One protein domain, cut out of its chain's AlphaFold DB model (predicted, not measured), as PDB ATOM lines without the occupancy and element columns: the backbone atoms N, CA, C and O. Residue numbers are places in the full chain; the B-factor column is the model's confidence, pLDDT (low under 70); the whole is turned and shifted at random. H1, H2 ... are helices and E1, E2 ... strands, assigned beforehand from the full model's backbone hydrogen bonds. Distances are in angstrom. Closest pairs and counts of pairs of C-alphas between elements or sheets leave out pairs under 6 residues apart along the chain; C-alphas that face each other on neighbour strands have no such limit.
ATOM      1  N   SER A  77      -6.701  21.324 -44.341       90.12
ATOM      2  CA  SER A  77      -6.358  21.910 -43.046       90.12
ATOM      3  C   SER A  77      -6.302  23.426 -43.180       90.12
ATOM      4  O   SER A  77      -5.335  23.966 -43.716       90.12
ATOM      5  N   ILE A  78      -7.329  24.112 -42.683       87.44
ATOM      6  CA  ILE A  78      -7.484  25.563 -42.824       87.44
ATOM      7  C   ILE A  78      -7.796  26.229 -41.485       87.44
ATOM      8  O   ILE A  78      -8.478  25.663 -40.624       87.44
ATOM      9  N   ALA A  79      -7.309  27.459 -41.323       87.62
ATOM     10  CA  ALA A  79      -7.864  28.374 -40.338       87.62
ATOM     11  C   ALA A  79      -9.242  28.842 -40.825       87.62
ATOM     12  O   ALA A  79      -9.455  29.001 -42.026       87.62
ATOM     13  N   VAL A  80     -10.170  29.025 -39.894       84.88
ATOM     14  CA  VAL A  80     -11.551  29.413 -40.177       84.88
ATOM     15  C   VAL A  80     -11.846  30.699 -39.421       84.88
ATOM     16  O   VAL A  80     -11.802  30.711 -38.188       84.88
ATOM     17  N   ASP A  81     -12.148  31.756 -40.172       82.81
ATOM     18  CA  ASP A  81     -12.519  33.057 -39.616       82.81
ATOM     19  C   ASP A  81     -13.951  33.021 -39.070       82.81
ATOM     20  O   ASP A  81     -14.168  33.318 -37.896       82.81
ATOM     21  N   ASP A  82     -14.908  32.563 -39.886       84.44
ATOM     22  CA  ASP A  82     -16.293  32.337 -39.469       84.44
ATOM     23  C   ASP A  82     -16.832  30.981 -39.993       84.44
ATOM     24  O   ASP A  82     -17.112  30.828 -41.185       84.44
ATOM     25  N   PRO A  83     -17.007  29.971 -39.117       86.62
ATOM     26  CA  PRO A  83     -17.557  28.674 -39.509       86.62
ATOM     27  C   PRO A  83     -19.046  28.724 -39.886       86.62
ATOM     28  O   PRO A  83     -19.512  27.807 -40.566       86.62
ATOM     29  N   TYR A  84     -19.780  29.759 -39.463       87.81
ATOM     30  CA  TYR A  84     -21.192  29.966 -39.794       87.81
ATOM     31  C   TYR A  84     -21.354  30.498 -41.217       87.81
ATOM     32  O   TYR A  84     -22.210  30.012 -41.946       87.81
ATOM     33  N   GLU A  85     -20.516  31.447 -41.645       87.75
ATOM     34  CA  GLU A  85     -20.529  31.934 -43.035       87.75
ATOM     35  C   GLU A  85     -20.101  30.847 -44.031       87.75
ATOM     36  O   GLU A  85     -20.569  30.814 -45.169       87.75
ATOM     37  N   MET A  86     -19.240  29.926 -43.588       86.94
ATOM     38  CA  MET A  86     -18.781  28.782 -44.378       86.94
ATOM     39  C   MET A  86     -19.723  27.566 -44.329       86.94
ATOM     40  O   MET A  86     -19.410  26.550 -44.950       86.94
ATOM     41  N   ASN A  87     -20.848  27.635 -43.602       88.94
ATOM     42  CA  ASN A  87     -21.796  26.527 -43.405       88.94
ATOM     43  C   ASN A  87     -21.130  25.214 -42.941       88.94
ATOM     44  O   ASN A  87     -21.565  24.119 -43.304       88.94
ATOM     45  N   LEU A  88     -20.061  25.289 -42.139       90.88
ATOM     46  CA  LEU A  88     -19.279  24.095 -41.788       90.88
ATOM     47  C   LEU A  88     -20.067  23.097 -40.941       90.88
ATOM     48  O   LEU A  88     -19.755  21.912 -40.963       90.88
ATOM     49  N   PHE A  89     -21.084  23.550 -40.209       92.25
ATOM     50  CA  PHE A  89     -21.920  22.696 -39.364       92.25
ATOM     51  C   PHE A  89     -22.709  21.653 -40.161       92.25
ATOM     52  O   PHE A  89     -22.872  20.528 -39.682       92.25
ATOM     53  N   GLU A  90     -23.101  21.972 -41.399       93.00
ATOM     54  CA  GLU A  90     -23.813  21.038 -42.280       93.00
ATOM     55  C   GLU A  90     -22.968  19.797 -42.593       93.00
ATOM     56  O   GLU A  90     -23.496  18.686 -42.647       93.00
ATOM     57  N   ILE A  91     -21.638  19.947 -42.688       92.06
ATOM     58  CA  ILE A  91     -20.706  18.824 -42.893       92.06
ATOM     59  C   ILE A  91     -20.853  17.790 -41.772       92.06
ATOM     60  O   ILE A  91     -20.732  16.592 -42.023       92.06
ATOM     61  N   PHE A  92     -21.151  18.242 -40.552       89.81
ATOM     62  CA  PHE A  92     -21.317  17.414 -39.357       89.81
ATOM     63  C   PHE A  92     -22.776  17.000 -39.113       89.81
ATOM     64  O   PHE A  92     -23.086  16.467 -38.051       89.81
ATOM     65  N   GLY A  93     -23.687  17.230 -40.064       89.50
ATOM     66  CA  GLY A  93     -25.109  16.924 -39.893       89.50
ATOM     67  C   GLY A  93     -25.797  17.799 -38.839       89.50
ATOM     68  O   GLY A  93     -26.772  17.357 -38.226       89.50
ATOM     69  N   LEU A  94     -25.265  18.996 -38.596       92.75
ATOM     70  CA  LEU A  94     -25.845  20.040 -37.755       92.75
ATOM     71  C   LEU A  94     -26.317  21.197 -38.647       92.75
ATOM     72  O   LEU A  94     -26.051  21.210 -39.846       92.75
ATOM     73  N   ASP A  95     -27.014  22.168 -38.071       93.25
ATOM     74  CA  ASP A  95     -27.411  23.392 -38.770       93.25
ATOM     75  C   ASP A  95     -26.639  24.613 -38.245       93.25
ATOM     76  O   ASP A  95     -25.933  24.560 -37.235       93.25
ATOM     77  N   ASN A  96     -26.774  25.739 -38.944       87.75
ATOM     78  CA  ASN A  96     -26.138  26.997 -38.555       87.75
ATOM     79  C   ASN A  96     -26.817  27.697 -37.364       87.75
ATOM     80  O   ASN A  96     -26.361  28.772 -36.968       87.75
ATOM     81  N   ASP A  97     -27.861  27.097 -36.778       91.75
ATOM     82  CA  ASP A  97     -28.404  27.525 -35.485       91.75
ATOM     83  C   ASP A  97     -27.571  26.964 -34.319       91.75
ATOM     84  O   ASP A  97     -27.913  27.191 -33.154       91.75
ATOM     85  N   PHE A  98     -26.472  26.242 -34.605       91.06
ATOM     86  CA  PHE A  98     -25.506  25.841 -33.589       91.06
ATOM     87  C   PHE A  98     -25.134  27.053 -32.713       91.06
ATOM     88  O   PHE A  98     -24.889  28.139 -33.249       91.06
ATOM     89  N   PRO A  99     -25.105  26.921 -31.373       89.19
ATOM     90  CA  PRO A  99     -24.954  28.076 -30.502       89.19
ATOM     91  C   PRO A  99     -23.707  28.885 -30.825       89.19
ATOM     92  O   PRO A  99     -22.597  28.355 -30.857       89.19
ATOM     93  N   LYS A 100     -23.896  30.193 -31.020       85.81
ATOM     94  CA  LYS A 100     -22.802  31.120 -31.287       85.81
ATOM     95  C   LYS A 100     -22.083  31.475 -29.996       85.81
ATOM     96  O   LYS A 100     -22.716  31.920 -29.034       85.81
ATOM     97  N   PRO A 101     -20.755  31.332 -29.950       76.31
ATOM     98  CA  PRO A 101     -20.014  31.864 -28.833       76.31
ATOM     99  C   PRO A 101     -20.052  33.397 -28.884       76.31
ATOM    100  O   PRO A 101     -20.111  34.001 -29.951       76.31
ATOM    101  N   ASN A 102     -20.027  34.040 -27.719       70.00
ATOM    102  CA  ASN A 102     -20.119  35.499 -27.635       70.00
ATOM    103  C   ASN A 102     -18.899  36.161 -28.314       70.00
ATOM    104  O   ASN A 102     -17.759  35.738 -28.112       70.00
ATOM    105  N   GLU A 103     -19.156  37.206 -29.106       63.22
ATOM    106  CA  GLU A 103     -18.185  37.905 -29.968       63.22
ATOM    107  C   GLU A 103     -16.925  38.380 -29.224       63.22
ATOM    108  O   GLU A 103     -15.842  38.463 -29.801       63.22
ATOM    109  N   ASN A 104     -17.026  38.621 -27.913       55.84
ATOM    110  CA  ASN A 104     -15.913  39.089 -27.084       55.84
ATOM    111  C   ASN A 104     -14.793  38.051 -26.861       55.84
ATOM    112  O   ASN A 104     -13.776  38.384 -26.253       55.84
ATOM    113  N   TYR A 105     -14.960  36.802 -27.306       58.00
ATOM    114  CA  TYR A 105     -14.054  35.702 -26.954       58.00
ATOM    115  C   TYR A 105     -13.001  35.335 -28.010       58.00
ATOM    116  O   TYR A 105     -12.233  34.404 -27.772       58.00
ATOM    117  N   GLY A 106     -12.906  36.070 -29.129       54.84
ATOM    118  CA  GLY A 106     -11.766  35.986 -30.063       54.84
ATOM    119  C   GLY A 106     -11.430  34.560 -30.517       54.84
ATOM    120  O   GLY A 106     -10.274  34.134 -30.455       54.84
ATOM    121  N   ILE A 107     -12.454  33.794 -30.894       66.50
ATOM    122  CA  ILE A 107     -12.329  32.354 -31.115       66.50
ATOM    123  C   ILE A 107     -11.608  32.088 -32.425       66.50
ATOM    124  O   ILE A 107     -12.063  32.465 -33.498       66.50
ATOM    125  N   LYS A 108     -10.478  31.393 -32.322       77.00
ATOM    126  CA  LYS A 108      -9.753  30.878 -33.481       77.00
ATOM    127  C   LYS A 108     -10.364  29.553 -33.888       77.00
ATOM    128  O   LYS A 108     -10.253  28.600 -33.126       77.00
ATOM    129  N   SER A 109     -10.971  29.471 -35.059       83.19
ATOM    130  CA  SER A 109     -11.521  28.204 -35.532       83.19
ATOM    131  C   SER A 109     -10.583  27.556 -36.545       83.19
ATOM    132  O   SER A 109      -9.777  28.223 -37.195       83.19
ATOM    133  N   SER A 110     -10.650  26.236 -36.662       88.00
ATOM    134  CA  SER A 110      -9.943  25.506 -37.714       88.00
ATOM    135  C   SER A 110     -10.741  24.298 -38.164       88.00
ATOM    136  O   SER A 110     -11.341  23.618 -37.328       88.00
ATOM    137  N   TYR A 111     -10.683  24.004 -39.457       89.44
ATOM    138  CA  TYR A 111     -11.288  22.826 -40.062       89.44
ATOM    139  C   TYR A 111     -10.212  21.933 -40.670       89.44
ATOM    140  O   TYR A 111      -9.283  22.428 -41.315       89.44
ATOM    141  N   SER A 112     -10.342  20.624 -40.480       84.88
ATOM    142  CA  SER A 112      -9.471  19.649 -41.121       84.88
ATOM    143  C   SER A 112     -10.172  18.350 -41.497       84.88
ATOM    144  O   SER A 112     -11.167  17.958 -40.882       84.88
ATOM    145  N   THR A 113      -9.618  17.661 -42.494       82.38
ATOM    146  CA  THR A 113     -10.061  16.340 -42.943       82.38
ATOM    147  C   THR A 113      -8.896  15.357 -42.971       82.38
ATOM    148  O   THR A 113      -7.746  15.702 -43.237       82.38
ATOM    149  N   THR A 114      -9.180  14.092 -42.686       77.81
ATOM    150  CA  THR A 114      -8.234  12.976 -42.763       77.81
ATOM    151  C   THR A 114      -8.859  11.888 -43.621       77.81
ATOM    152  O   THR A 114     -10.004  11.498 -43.389       77.81
ATOM    153  N   GLY A 115      -8.129  11.426 -44.636       74.12
ATOM    154  CA  GLY A 115      -8.558  10.308 -45.474       74.12
ATOM    155  C   GLY A 115      -8.439   8.964 -44.759       74.12
ATOM    156  O   GLY A 115      -7.806   8.877 -43.709       74.12
ATOM    157  N   TYR A 116      -9.029   7.913 -45.329       70.38
ATOM    158  CA  TYR A 116      -8.871   6.562 -44.785       70.38
ATOM    159  C   TYR A 116      -7.410   6.129 -44.765       70.38
ATOM    160  O   TYR A 116      -6.657   6.363 -45.713       70.38
ATOM    161  N   GLN A 117      -7.027   5.475 -43.675       63.94
ATOM    162  CA  GLN A 117      -5.735   4.818 -43.563       63.94
ATOM    163  C   GLN A 117      -5.704   3.513 -44.368       63.94
ATOM    164  O   GLN A 117      -6.739   2.930 -44.694       63.94
ATOM    165  N   LEU A 118      -4.492   3.061 -44.683       58.38
ATOM    166  CA  LEU A 118      -4.249   1.763 -45.299       58.38
ATOM    167  C   LEU A 118      -4.661   0.643 -44.336       58.38
ATOM    168  O   LEU A 118      -4.181   0.588 -43.201       58.38
ATOM    169  N   ASP A 119      -5.493  -0.285 -44.796       59.75
ATOM    170  CA  ASP A 119      -5.805  -1.493 -44.046       59.75
ATOM    171  C   ASP A 119      -4.557  -2.384 -43.975       59.75
ATOM    172  O   ASP A 119      -4.060  -2.909 -44.971       59.75
ATOM    173  N   SER A 120      -4.037  -2.572 -42.763       46.00
ATOM    174  CA  SER A 120      -2.835  -3.376 -42.516       46.00
ATOM    175  C   SER A 120      -2.977  -4.874 -42.832       46.00
ATOM    176  O   SER A 120      -1.959  -5.560 -42.955       46.00
ATOM    177  N   LYS A 121      -4.205  -5.400 -42.941       48.12
ATOM    178  CA  LYS A 121      -4.492  -6.810 -43.244       48.12
ATOM    179  C   LYS A 121      -4.670  -7.046 -44.738       48.12
ATOM    180  O   LYS A 121      -4.132  -8.021 -45.258       48.12
ATOM    181  N   THR A 122      -5.434  -6.188 -45.407       63.06
ATOM    182  CA  THR A 122      -5.762  -6.345 -46.836       63.06
ATOM    183  C   THR A 122      -4.791  -5.593 -47.744       63.06
ATOM    184  O   THR A 122      -4.614  -5.972 -48.899       63.06
ATOM    185  N   GLY A 123      -4.110  -4.569 -47.222       60.28
ATOM    186  CA  GLY A 123      -3.274  -3.662 -48.005       60.28
ATOM    187  C   GLY A 123      -4.081  -2.696 -48.874       60.28
ATOM    188  O   GLY A 123      -3.500  -2.040 -49.736       60.28
ATOM    189  N   GLU A 124      -5.398  -2.612 -48.678       67.69
ATOM    190  CA  GLU A 124      -6.281  -1.717 -49.421       67.69
ATOM    191  C   GLU A 124      -6.480  -0.398 -48.666       67.69
ATOM    192  O   GLU A 124      -6.545  -0.360 -47.437       67.69
ATOM    193  N   GLN A 125      -6.576   0.711 -49.400       70.00
ATOM    194  CA  GLN A 125      -6.917   2.018 -48.845       70.00
ATOM    195  C   GLN A 125      -8.189   2.510 -49.527       70.00
ATOM    196  O   GLN A 125      -8.213   2.704 -50.742       70.00
ATOM    197  N   LYS A 126      -9.251   2.701 -48.741       76.50
ATOM    198  CA  LYS A 126     -10.511   3.262 -49.235       76.50
ATOM    199  C   LYS A 126     -10.306   4.730 -49.631       76.50
ATOM    200  O   LYS A 126      -9.571   5.462 -48.973       76.50
ATOM    201  N   GLU A 127     -10.962   5.173 -50.696       81.31
ATOM    202  CA  GLU A 127     -10.960   6.588 -51.077       81.31
ATOM    203  C   GLU A 127     -11.931   7.409 -50.207       81.31
ATOM    204  O   GLU A 127     -12.941   6.901 -49.716       81.31
ATOM    205  N   GLY A 128     -11.632   8.698 -50.029       83.81
ATOM    206  CA  GLY A 128     -12.492   9.654 -49.325       83.81
ATOM    207  C   GLY A 128     -12.050   9.984 -47.898       83.81
ATOM    208  O   GLY A 128     -10.955   9.630 -47.458       83.81
ATOM    209  N   ILE A 129     -12.911  10.716 -47.185       80.81
ATOM    210  CA  ILE A 129     -12.661  11.217 -45.831       80.81
ATOM    211  C   ILE A 129     -13.100  10.177 -44.795       80.81
ATOM    212  O   ILE A 129     -14.272   9.809 -44.729       80.81
ATOM    213  N   GLN A 130     -12.164   9.768 -43.940       73.12
ATOM    214  CA  GLN A 130     -12.448   8.987 -42.736       73.12
ATOM    215  C   GLN A 130     -12.922   9.885 -41.595       73.12
ATOM    216  O   GLN A 130     -13.791   9.496 -40.819       73.12
ATOM    217  N   LYS A 131     -12.340  11.082 -41.480       78.62
ATOM    218  CA  LYS A 131     -12.601  11.992 -40.370       78.62
ATOM    219  C   LYS A 131     -12.585  13.446 -40.808       78.62
ATOM    220  O   LYS A 131     -11.596  13.895 -41.377       78.62
ATOM    221  N   SER A 132     -13.610  14.199 -40.431       82.19
ATOM    222  CA  SER A 132     -13.602  15.666 -40.447       82.19
ATOM    223  C   SER A 132     -13.568  16.196 -39.017       82.19
ATOM    224  O   SER A 132     -14.118  15.585 -38.099       82.19
ATOM    225  N   THR A 133     -12.905  17.323 -38.786       84.44
ATOM    226  CA  THR A 133     -12.828  17.974 -37.474       84.44
ATOM    227  C   THR A 133     -12.963  19.478 -37.629       84.44
ATOM    228  O   THR A 133     -12.186  20.106 -38.338       84.44
ATOM    229  N   LEU A 134     -13.923  20.054 -36.915       88.12
ATOM    230  CA  LEU A 134     -14.046  21.481 -36.683       88.12
ATOM    231  C   LEU A 134     -13.693  21.755 -35.224       88.12
ATOM    232  O   LEU A 134     -14.309  21.223 -34.300       88.12
ATOM    233  N   TRP A 135     -12.672  22.575 -35.020       84.94
ATOM    234  CA  TRP A 135     -12.258  23.022 -33.702       84.94
ATOM    235  C   TRP A 135     -12.637  24.482 -33.506       84.94
ATOM    236  O   TRP A 135     -12.268  25.331 -34.314       84.94
ATOM    237  N   PHE A 136     -13.325  24.757 -32.401       79.56
ATOM    238  CA  PHE A 136     -13.573  26.094 -31.887       79.56
ATOM    239  C   PHE A 136     -12.570  26.387 -30.784       79.56
ATOM    240  O   PHE A 136     -12.572  25.752 -29.721       79.56
ATOM    241  N   GLY A 137     -11.709  27.352 -31.085       66.12
ATOM    242  CA  GLY A 137     -10.478  27.640 -30.381       66.12
ATOM    243  C   GLY A 137     -10.577  27.913 -28.902       66.12
ATOM    244  O   GLY A 137     -11.642  28.162 -28.353       66.12
ATOM    245  N   LYS A 138      -9.398  27.920 -28.283       62.00
ATOM    246  CA  LYS A 138      -9.179  28.195 -26.866       62.00
ATOM    247  C   LYS A 138      -9.703  29.580 -26.480       62.00
ATOM    248  O   LYS A 138      -9.066  30.577 -26.806       62.00
ATOM    249  N   SER A 139     -10.801  29.630 -25.730       57.31
ATOM    250  CA  SER A 139     -11.160  30.814 -24.943       57.31
ATOM    251  C   SER A 139     -10.775  30.557 -23.493       57.31
ATOM    252  O   SER A 139     -11.089  29.503 -22.934       57.31
ATOM    253  N   GLU A 140     -10.097  31.521 -22.868       53.38
ATOM    254  CA  GLU A 140      -9.811  31.488 -21.426       53.38
ATOM    255  C   GLU A 140     -11.105  31.433 -20.597       53.38
ATOM    256  O   GLU A 140     -11.089  30.976 -19.459       53.38
ATOM    257  N   ASN A 141     -12.235  31.817 -21.203       52.12
ATOM    258  CA  ASN A 141     -13.517  32.029 -20.550       52.12
ATOM    259  C   ASN A 141     -14.691  31.500 -21.397       52.12
ATOM    260  O   ASN A 141     -15.683  32.207 -21.579       52.12
ATOM    261  N   TYR A 142     -14.624  30.274 -21.929       57.81
ATOM    262  CA  TYR A 142     -15.888  29.613 -22.285       57.81
ATOM    263  C   TYR A 142     -16.714  29.488 -21.010       57.81
ATOM    264  O   TYR A 142     -16.350  28.770 -20.076       57.81
ATOM    265  N   TYR A 143     -17.785  30.264 -20.962       61.09
ATOM    266  CA  TYR A 143     -18.675  30.339 -19.825       61.09
ATOM    267  C   TYR A 143     -19.521  29.062 -19.760       61.09
ATOM    268  O   TYR A 143     -19.841  28.464 -20.792       61.09
ATOM    269  N   SER A 144     -19.860  28.628 -18.542       63.72
ATOM    270  CA  SER A 144     -20.719  27.462 -18.284       63.72
ATOM    271  C   SER A 144     -21.981  27.475 -19.145       63.72
ATOM    272  O   SER A 144     -22.357  26.442 -19.691       63.72
ATOM    273  N   ASP A 145     -22.564  28.655 -19.352       73.75
ATOM    274  CA  ASP A 145     -23.844  28.779 -20.046       73.75
ATOM    275  C   ASP A 145     -23.711  28.519 -21.554       73.75
ATOM    276  O   ASP A 145     -24.674  28.079 -22.170       73.75
ATOM    277  N   TYR A 146     -22.536  28.722 -22.167       78.50
ATOM    278  CA  TYR A 146     -22.330  28.370 -23.579       78.50
ATOM    279  C   TYR A 146     -22.335  26.859 -23.769       78.50
ATOM    280  O   TYR A 146     -22.922  26.332 -24.710       78.50
ATOM    281  N   ARG A 147     -21.704  26.145 -22.835       78.00
ATOM    282  CA  ARG A 147     -21.778  24.689 -22.800       78.00
ATOM    283  C   ARG A 147     -23.232  24.249 -22.674       78.00
ATOM    284  O   ARG A 147     -23.653  23.395 -23.444       78.00
ATOM    285  N   ASP A 148     -23.982  24.822 -21.740       80.94
ATOM    286  CA  ASP A 148     -25.375  24.426 -21.524       80.94
ATOM    287  C   ASP A 148     -26.247  24.730 -22.753       80.94
ATOM    288  O   ASP A 148     -27.094  23.913 -23.109       80.94
ATOM    289  N   GLN A 149     -25.971  25.823 -23.475       87.00
ATOM    290  CA  GLN A 149     -26.588  26.111 -24.775       87.00
ATOM    291  C   GLN A 149     -26.261  25.039 -25.822       87.00
ATOM    292  O   GLN A 149     -27.172  24.548 -26.484       87.00
ATOM    293  N   VAL A 150     -24.992  24.634 -25.958       87.62
ATOM    294  CA  VAL A 150     -24.580  23.572 -26.898       87.62
ATOM    295  C   VAL A 150     -25.244  22.244 -26.553       87.62
ATOM    296  O   VAL A 150     -25.733  21.552 -27.440       87.62
ATOM    297  N   VAL A 151     -25.314  21.893 -25.271       85.12
ATOM    298  CA  VAL A 151     -25.971  20.657 -24.828       85.12
ATOM    299  C   VAL A 151     -27.473  20.705 -25.088       85.12
ATOM    300  O   VAL A 151     -28.025  19.728 -25.590       85.12
ATOM    301  N   ALA A 152     -28.133  21.823 -24.779       89.38
ATOM    302  CA  ALA A 152     -29.556  22.006 -25.051       89.38
ATOM    303  C   ALA A 152     -29.851  21.888 -26.552       89.38
ATOM    304  O   ALA A 152     -30.736  21.128 -26.938       89.38
ATOM    305  N   TYR A 153     -29.046  22.551 -27.385       93.25
ATOM    306  CA  TYR A 153     -29.132  22.457 -28.839       93.25
ATOM    307  C   TYR A 153     -28.979  21.012 -29.330       93.25
ATOM    308  O   TYR A 153     -29.797  20.536 -30.112       93.25
ATOM    309  N   LEU A 154     -27.966  20.280 -28.848       88.31
ATOM    310  CA  LEU A 154     -27.751  18.892 -29.258       88.31
ATOM    311  C   LEU A 154     -28.924  17.997 -28.855       88.31
ATOM    312  O   LEU A 154     -29.377  17.209 -29.676       88.31
ATOM    313  N   LYS A 155     -29.452  18.140 -27.633       87.12
ATOM    314  CA  LYS A 155     -30.622  17.370 -27.175       87.12
ATOM    315  C   LYS A 155     -31.882  17.685 -27.990       87.12
ATOM    316  O   LYS A 155     -32.702  16.800 -28.199       87.12
ATOM    317  N   GLU A 156     -32.041  18.927 -28.444       92.06
ATOM    318  CA  GLU A 156     -33.165  19.335 -29.290       92.06
ATOM    319  C   GLU A 156     -33.040  18.788 -30.719       92.06
ATOM    320  O   GLU A 156     -34.002  18.254 -31.271       92.06
ATOM    321  N   LYS A 157     -31.856  18.913 -31.328       91.06
ATOM    322  CA  LYS A 157     -31.633  18.598 -32.748       91.06
ATOM    323  C   LYS A 157     -31.301  17.129 -33.006       91.06
ATOM    324  O   LYS A 157     -31.467  16.667 -34.134       91.06
ATOM    325  N   LYS A 158     -30.826  16.401 -31.995       81.81
ATOM    326  CA  LYS A 158     -30.434  14.989 -32.073       81.81
ATOM    327  C   LYS A 158     -31.206  14.185 -31.023       81.81
ATOM    328  O   LYS A 158     -30.755  14.055 -29.891       81.81
ATOM    329  N   PRO A 159     -32.394  13.653 -31.357       72.94
ATOM    330  CA  PRO A 159     -33.187  12.863 -30.413       72.94
ATOM    331  C   PRO A 159     -32.533  11.515 -30.053       72.94
ATOM    332  O   PRO A 159     -32.903  10.907 -29.055       72.94
ATOM    333  N   ASP A 160     -31.564  11.063 -30.850       64.75
ATOM    334  CA  ASP A 160     -30.721   9.879 -30.659       64.75
ATOM    335  C   ASP A 160     -29.390  10.194 -29.944       64.75
ATOM    336  O   ASP A 160     -28.450   9.407 -30.010       64.75
ATOM    337  N   LEU A 161     -29.279  11.361 -29.294       65.00
ATOM    338  CA  LEU A 161     -28.052  11.797 -28.632       65.00
ATOM    339  C   LEU A 161     -27.655  10.848 -27.495       65.00
ATOM    340  O   LEU A 161     -28.314  10.769 -26.457       65.00
ATOM    341  N   GLU A 162     -26.504  10.211 -27.649       62.84
ATOM    342  CA  GLU A 162     -25.884   9.388 -26.621       62.84
ATOM    343  C   GLU A 162     -24.811  10.193 -25.874       62.84
ATOM    344  O   GLU A 162     -24.050  10.972 -26.459       62.84
ATOM    345  N   THR A 163     -24.704   9.985 -24.560       59.91
ATOM    346  CA  THR A 163     -23.692  10.648 -23.726       59.91
ATOM    347  C   THR A 163     -22.804   9.630 -23.037       59.91
ATOM    348  O   THR A 163     -23.305   8.695 -22.413       59.91
ATOM    349  N   ASN A 164     -21.488   9.847 -23.061       58.09
ATOM    350  CA  ASN A 164     -20.570   9.074 -22.228       58.09
ATOM    351  C   ASN A 164     -20.142   9.890 -20.998       58.09
ATOM    352  O   ASN A 164     -19.353  10.826 -21.162       58.09
ATOM    353  N   PRO A 165     -20.607   9.557 -19.780       49.25
ATOM    354  CA  PRO A 165     -20.083  10.174 -18.572       49.25
ATOM    355  C   PRO A 165     -18.627   9.734 -18.386       49.25
ATOM    356  O   PRO A 165     -18.341   8.570 -18.114       49.25
ATOM    357  N   ARG A 166     -17.677  10.660 -18.549       47.03
ATOM    358  CA  ARG A 166     -16.287  10.391 -18.181       47.03
ATOM    359  C   ARG A 166     -16.116  10.656 -16.687       47.03
ATOM    360  O   ARG A 166     -16.392  11.758 -16.219       47.03
ATOM    361  N   GLU A 167     -15.585   9.690 -15.943       36.75
ATOM    362  CA  GLU A 167     -15.095   9.965 -14.592       36.75
ATOM    363  C   GLU A 167     -13.996  11.041 -14.687       36.75
ATOM    364  O   GLU A 167     -12.991  10.879 -15.383       36.75
ATOM    365  N   ASN A 168     -14.217  12.187 -14.037       39.53
ATOM    366  CA  ASN A 168     -13.293  13.327 -13.940       39.53
ATOM    367  C   ASN A 168     -13.047  14.161 -15.216       39.53
ATOM    368  O   ASN A 168     -12.158  15.014 -15.215       39.53
ATOM    369  N   THR A 169     -13.820  13.977 -16.291       51.38
ATOM    370  CA  THR A 169     -13.794  14.869 -17.472       51.38
ATOM    371  C   THR A 169     -15.198  15.053 -18.050       51.38
ATOM    372  O   THR A 169     -16.124  14.328 -17.710       51.38
ATOM    373  N   TRP A 170     -15.394  16.065 -18.890       62.47
ATOM    374  CA  TRP A 170     -16.711  16.362 -19.458       62.47
ATOM    375  C   TRP A 170     -17.151  15.301 -20.483       62.47
ATOM    376  O   TRP A 170     -16.285  14.689 -21.121       62.47
ATOM    377  N   PRO A 171     -18.471  15.053 -20.621       64.56
ATOM    378  CA  PRO A 171     -18.986  13.998 -21.480       64.56
ATOM    379  C   PRO A 171     -18.796  14.324 -22.961       64.56
ATOM    380  O   PRO A 171     -18.866  15.480 -23.382       64.56
ATOM    381  N   ASN A 172     -18.596  13.270 -23.743       68.56
ATOM    382  CA  ASN A 172     -18.704  13.326 -25.195       68.56
ATOM    383  C   ASN A 172     -20.170  13.098 -25.577       68.56
ATOM    384  O   ASN A 172     -20.825  12.242 -24.974       68.56
ATOM    385  N   TYR A 173     -20.638  13.828 -26.587       71.19
ATOM    386  CA  TYR A 173     -21.981  13.695 -27.142       71.19
ATOM    387  C   TYR A 173     -21.898  13.060 -28.525       71.19
ATOM    388  O   TYR A 173     -21.238  13.617 -29.400       71.19
ATOM    389  N   PHE A 174     -22.546  11.916 -28.709       69.38
ATOM    390  CA  PHE A 174     -22.528  11.138 -29.945       69.38
ATOM    391  C   PHE A 174     -23.916  11.139 -30.575       69.38
ATOM    392  O   PHE A 174     -24.913  11.075 -29.862       69.38
ATOM    393  N   TYR A 175     -23.985  11.208 -31.898       67.62
ATOM    394  CA  TYR A 175     -25.245  11.161 -32.635       67.62
ATOM    395  C   TYR A 175     -25.024  10.575 -34.026       67.62
ATOM    396  O   TYR A 175     -23.926  10.673 -34.586       67.62
ATOM    397  N   LYS A 176     -26.064   9.977 -34.605       71.94
ATOM    398  CA  LYS A 176     -26.024   9.508 -35.988       71.94
ATOM    399  C   LYS A 176     -26.179  10.699 -36.941       71.94
ATOM    400  O   LYS A 176     -26.984  11.607 -36.712       71.94
ATOM    401  N   ILE A 177     -25.381  10.720 -38.008       74.06
ATOM    402  CA  ILE A 177     -25.547  11.691 -39.101       74.06
ATOM    403  C   ILE A 177     -26.378  11.036 -40.203       74.06
ATOM    404  O   ILE A 177     -27.445  11.537 -40.548       74.06
ATOM    405  N   ASP A 178     -25.913   9.890 -40.692       73.94
ATOM    406  CA  ASP A 178     -26.564   9.046 -41.694       73.94
ATOM    407  C   ASP A 178     -26.096   7.588 -41.505       73.94
ATOM    408  O   ASP A 178     -25.608   7.241 -40.431       73.94
ATOM    409  N   ASP A 179     -26.304   6.704 -42.483       68.50
ATOM    410  CA  ASP A 179     -25.901   5.291 -42.393       68.50
ATOM    411  C   ASP A 179     -24.388   5.062 -42.540       68.50
ATOM    412  O   ASP A 179     -23.907   3.992 -42.178       68.50
ATOM    413  N   ASP A 180     -23.645   6.062 -43.021       65.56
ATOM    414  CA  ASP A 180     -22.211   5.994 -43.309       65.56
ATOM    415  C   ASP A 180     -21.366   6.823 -42.329       65.56
ATOM    416  O   ASP A 180     -20.152   6.622 -42.248       65.56
ATOM    417  N   TYR A 181     -21.988   7.713 -41.548       67.69
ATOM    418  CA  TYR A 181     -21.295   8.622 -40.646       67.69
ATOM    419  C   TYR A 181     -21.979   8.830 -39.291       67.69
ATOM    420  O   TYR A 181     -23.205   8.926 -39.165       67.69
ATOM    421  N   TYR A 182     -21.148   9.064 -38.274       69.50
ATOM    422  CA  TYR A 182     -21.576   9.564 -36.970       69.50
ATOM    423  C   TYR A 182     -20.851  10.853 -36.587       69.50
ATOM    424  O   TYR A 182     -19.746  11.154 -37.049       69.50
ATOM    425  N   GLY A 183     -21.506  11.632 -35.732       68.75
ATOM    426  CA  GLY A 183     -21.003  12.889 -35.210       68.75
ATOM    427  C   GLY A 183     -20.630  12.783 -33.738       68.75
ATOM    428  O   GLY A 183     -21.262  12.063 -32.963       68.75
ATOM    429  N   VAL A 184     -19.603  13.533 -33.344       76.88
ATOM    430  CA  VAL A 184     -19.177  13.692 -31.952       76.88
ATOM    431  C   VAL A 184     -18.997  15.167 -31.647       76.88
ATOM    432  O   VAL A 184     -18.256  15.858 -32.346       76.88
ATOM    433  N   VAL A 185     -19.614  15.645 -30.568       78.50
ATOM    434  CA  VAL A 185     -19.272  16.938 -29.968       78.50
ATOM    435  C   VAL A 185     -18.547  16.711 -28.650       78.50
ATOM    436  O   VAL A 185     -19.075  16.113 -27.710       78.50
ATOM    437  N   ASN A 186     -17.318  17.215 -28.576       75.69
ATOM    438  CA  ASN A 186     -16.522  17.274 -27.364       75.69
ATOM    439  C   ASN A 186     -16.546  18.695 -26.813       75.69
ATOM    440  O   ASN A 186     -15.988  19.606 -27.425       75.69
ATOM    441  N   VAL A 187     -17.171  18.881 -25.654       71.00
ATOM    442  CA  VAL A 187     -17.164  20.166 -24.953       71.00
ATOM    443  C   VAL A 187     -16.142  20.077 -23.825       71.00
ATOM    444  O   VAL A 187     -16.440  19.566 -22.746       71.00
ATOM    445  N   TYR A 188     -14.919  20.556 -24.064       66.94
ATOM    446  CA  TYR A 188     -13.922  20.659 -23.001       66.94
ATOM    447  C   TYR A 188     -14.325  21.807 -22.082       66.94
ATOM    448  O   TYR A 188     -14.402  22.944 -22.534       66.94
ATOM    449  N   GLY A 189     -14.564  21.531 -20.802       53.41
ATOM    450  CA  GLY A 189     -14.618  22.573 -19.775       53.41
ATOM    451  C   GLY A 189     -13.223  22.951 -19.268       53.41
ATOM    452  O   GLY A 189     -12.242  22.255 -19.532       53.41
ATOM    453  N   ALA A 190     -13.153  24.076 -18.554       45.00
ATOM    454  CA  ALA A 190     -11.921  24.730 -18.122       45.00
ATOM    455  C   ALA A 190     -10.962  23.784 -17.372       45.00
ATOM    456  O   ALA A 190     -11.124  23.504 -16.187       45.00
ATOM    457  N   GLY A 191      -9.946  23.298 -18.083       43.34
ATOM    458  CA  GLY A 191      -8.789  22.588 -17.541       43.34
ATOM    459  C   GLY A 191      -7.490  23.205 -18.063       43.34
ATOM    460  O   GLY A 191      -7.512  24.045 -18.963       43.34
ATOM    461  N   ASN A 192      -6.342  22.767 -17.533       39.78
ATOM    462  CA  ASN A 192      -5.018  23.381 -17.759       39.78
ATOM    463  C   ASN A 192      -4.592  23.538 -19.238       39.78
ATOM    464  O   ASN A 192      -3.707  24.337 -19.537       39.78
ATOM    465  N   ASN A 193      -5.227  22.823 -20.173       47.00
ATOM    466  CA  ASN A 193      -4.900  22.879 -21.600       47.00
ATOM    467  C   ASN A 193      -5.749  23.896 -22.392       47.00
ATOM    468  O   ASN A 193      -5.407  24.217 -23.531       47.00
ATOM    469  N   GLY A 194      -6.751  24.521 -21.767       55.06
ATOM    470  CA  GLY A 194      -7.662  25.480 -22.393       55.06
ATOM    471  C   GLY A 194      -9.041  24.902 -22.693       55.06
ATOM    472  O   GLY A 194      -9.203  23.693 -22.827       55.06
ATOM    473  N   THR A 195     -10.028  25.789 -22.789       64.88
ATOM    474  CA  THR A 195     -11.441  25.449 -22.991       64.88
ATOM    475  C   THR A 195     -11.783  25.568 -24.477       64.88
ATOM    476  O   THR A 195     -11.380  26.547 -25.101       64.88
ATOM    477  N   GLY A 196     -12.486  24.597 -25.063       73.12
ATOM    478  CA  GLY A 196     -12.766  24.563 -26.505       73.12
ATOM    479  C   GLY A 196     -13.796  23.508 -26.890       73.12
ATOM    480  O   GLY A 196     -14.062  22.585 -26.116       73.12
ATOM    481  N   ILE A 197     -14.358  23.636 -28.092       79.06
ATOM    482  CA  ILE A 197     -15.300  22.654 -28.644       79.06
ATOM    483  C   ILE A 197     -14.664  21.970 -29.844       79.06
ATOM    484  O   ILE A 197     -14.117  22.627 -30.726       79.06
ATOM    485  N   TYR A 198     -14.748  20.645 -29.875       81.00
ATOM    486  CA  TYR A 198     -14.444  19.860 -31.064       81.00
ATOM    487  C   TYR A 198     -15.739  19.262 -31.583       81.00
ATOM    488  O   TYR A 198     -16.448  18.594 -30.837       81.00
ATOM    489  N   ILE A 199     -16.016  19.479 -32.859       84.88
ATOM    490  CA  ILE A 199     -17.070  18.794 -33.593       84.88
ATOM    491  C   ILE A 199     -16.364  17.894 -34.595       84.88
ATOM    492  O   ILE A 199     -15.494  18.342 -35.342       84.88
ATOM    493  N   GLN A 200     -16.665  16.607 -34.559       81.19
ATOM    494  CA  GLN A 200     -16.005  15.609 -35.384       81.19
ATOM    495  C   GLN A 200     -17.055  14.780 -36.103       81.19
ATOM    496  O   GLN A 200     -18.078  14.438 -35.519       81.19
ATOM    497  N   LYS A 201     -16.793  14.480 -37.371       79.44
ATOM    498  CA  LYS A 201     -17.565  13.538 -38.177       79.44
ATOM    499  C   LYS A 201     -16.639  12.392 -38.519       79.44
ATOM    500  O   LYS A 201     -15.540  12.637 -39.018       79.44
ATOM    501  N   PHE A 202     -17.090  11.182 -38.258       69.25
ATOM    502  CA  PHE A 202     -16.345   9.958 -38.505       69.25
ATOM    503  C   PHE A 202     -17.144   9.072 -39.438       69.25
ATOM    504  O   PHE A 202     -18.367   8.984 -39.314       69.25
ATOM    505  N   ALA A 203     -16.456   8.446 -40.383       62.31
ATOM    506  CA  ALA A 203     -17.061   7.404 -41.186       62.31
ATOM    507  C   ALA A 203     -17.200   6.126 -40.360       62.31
ATOM    508  O   ALA A 203     -16.243   5.712 -39.702       62.31
ATOM    509  N   TYR A 204     -18.348   5.465 -40.461       54.50
ATOM    510  CA  TYR A 204     -18.516   4.127 -39.924       54.50
ATOM    511  C   TYR A 204     -17.487   3.189 -40.553       54.50
ATOM    512  O   TYR A 204     -17.284   3.137 -41.770       54.50
TER     513      TYR A 204
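Overview. This is residues 77 to 204 of the 291 residues of an uncharacterized protein of [Clostridium] symbiosum ATCC 14940 (UniProt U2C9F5). One twisted sheet of seven antiparallel strands forms a wall, with H2 packed along E6 and E5 on one face and little H1 only grazing the sheet. The long loop from E2 to E3, residues 116 to 128, makes one end of the longest axis. The printed part has 128 residues with two named helices and seven named strands, in the order E1, H1, E2, E3, H2, E4, E5, E6, E7; the class is mixed, and the sheet's order is E1 - E2 - E3 - E7 - E6 - E5 - E4. It is compact, with a radius of gyration of the C-alphas of 15.4 A, but elongated, spanning 49 by 30 by 30 A.

Arrangement. Edge strand E1, residues 77 to 80, neighbours E2, residues 109 to 115; N 78 and O 111 are 2.9 A apart, within hydrogen-bond range. E2 and E3, residues 129 to 139, form a hairpin, with N 112 and O 133 at 2.9 A. E3 neighbours E7, residues 195 to 203, with N 134 and O 199 at 2.8 A. H1, residues 88 to 91, only grazes the sheet; the C-alphas of Ile 91 and Lys 201 are its closest to E7, 7.7 A. E4, residues 162 to 166, E5, residues 169 to 176, E6, residues 181 to 188, and E7 form a meander, each strand the antiparallel neighbour of the one before: N 164 and O 172 are 3.1 A apart, N 175 and O 183 3.0 A, N 184 and O 200 2.8 A. H2, residues 144 to 157, makes two layers with the sheet, a helix on one face, at a height over the sheet of 9.9 A. It runs along the strands, at 12 degrees to E6 on the local plane; the closest C-alphas of H2 and E6 are Arg 147 and Val 187, 6.8 A. In H2 every O i to N i+4 pair is within hydrogen-bond range; H1 is too short for one, and its 1 O i to N i+3 pair is within range.

Along the chain. E1 begins at C-alpha 77 (-6.358, 21.910, -43.046). From first to last C-alpha E3 measures 28.7 A, E7 26.2 A and H2 20.2 A. E7 ends at C-alpha 203 (-17.061, 7.404, -41.186).

Size, cuts and confidence. The C-alphas farthest apart, Asn 104 and Thr 122, are 50.6 A apart. The printed part has no cut; the links H1 to E2 and E2 to E3 are long. Mean pLDDT of the printed part is 73.1, with 52 residues under 70, among them 117 to 124 and 160 to 172.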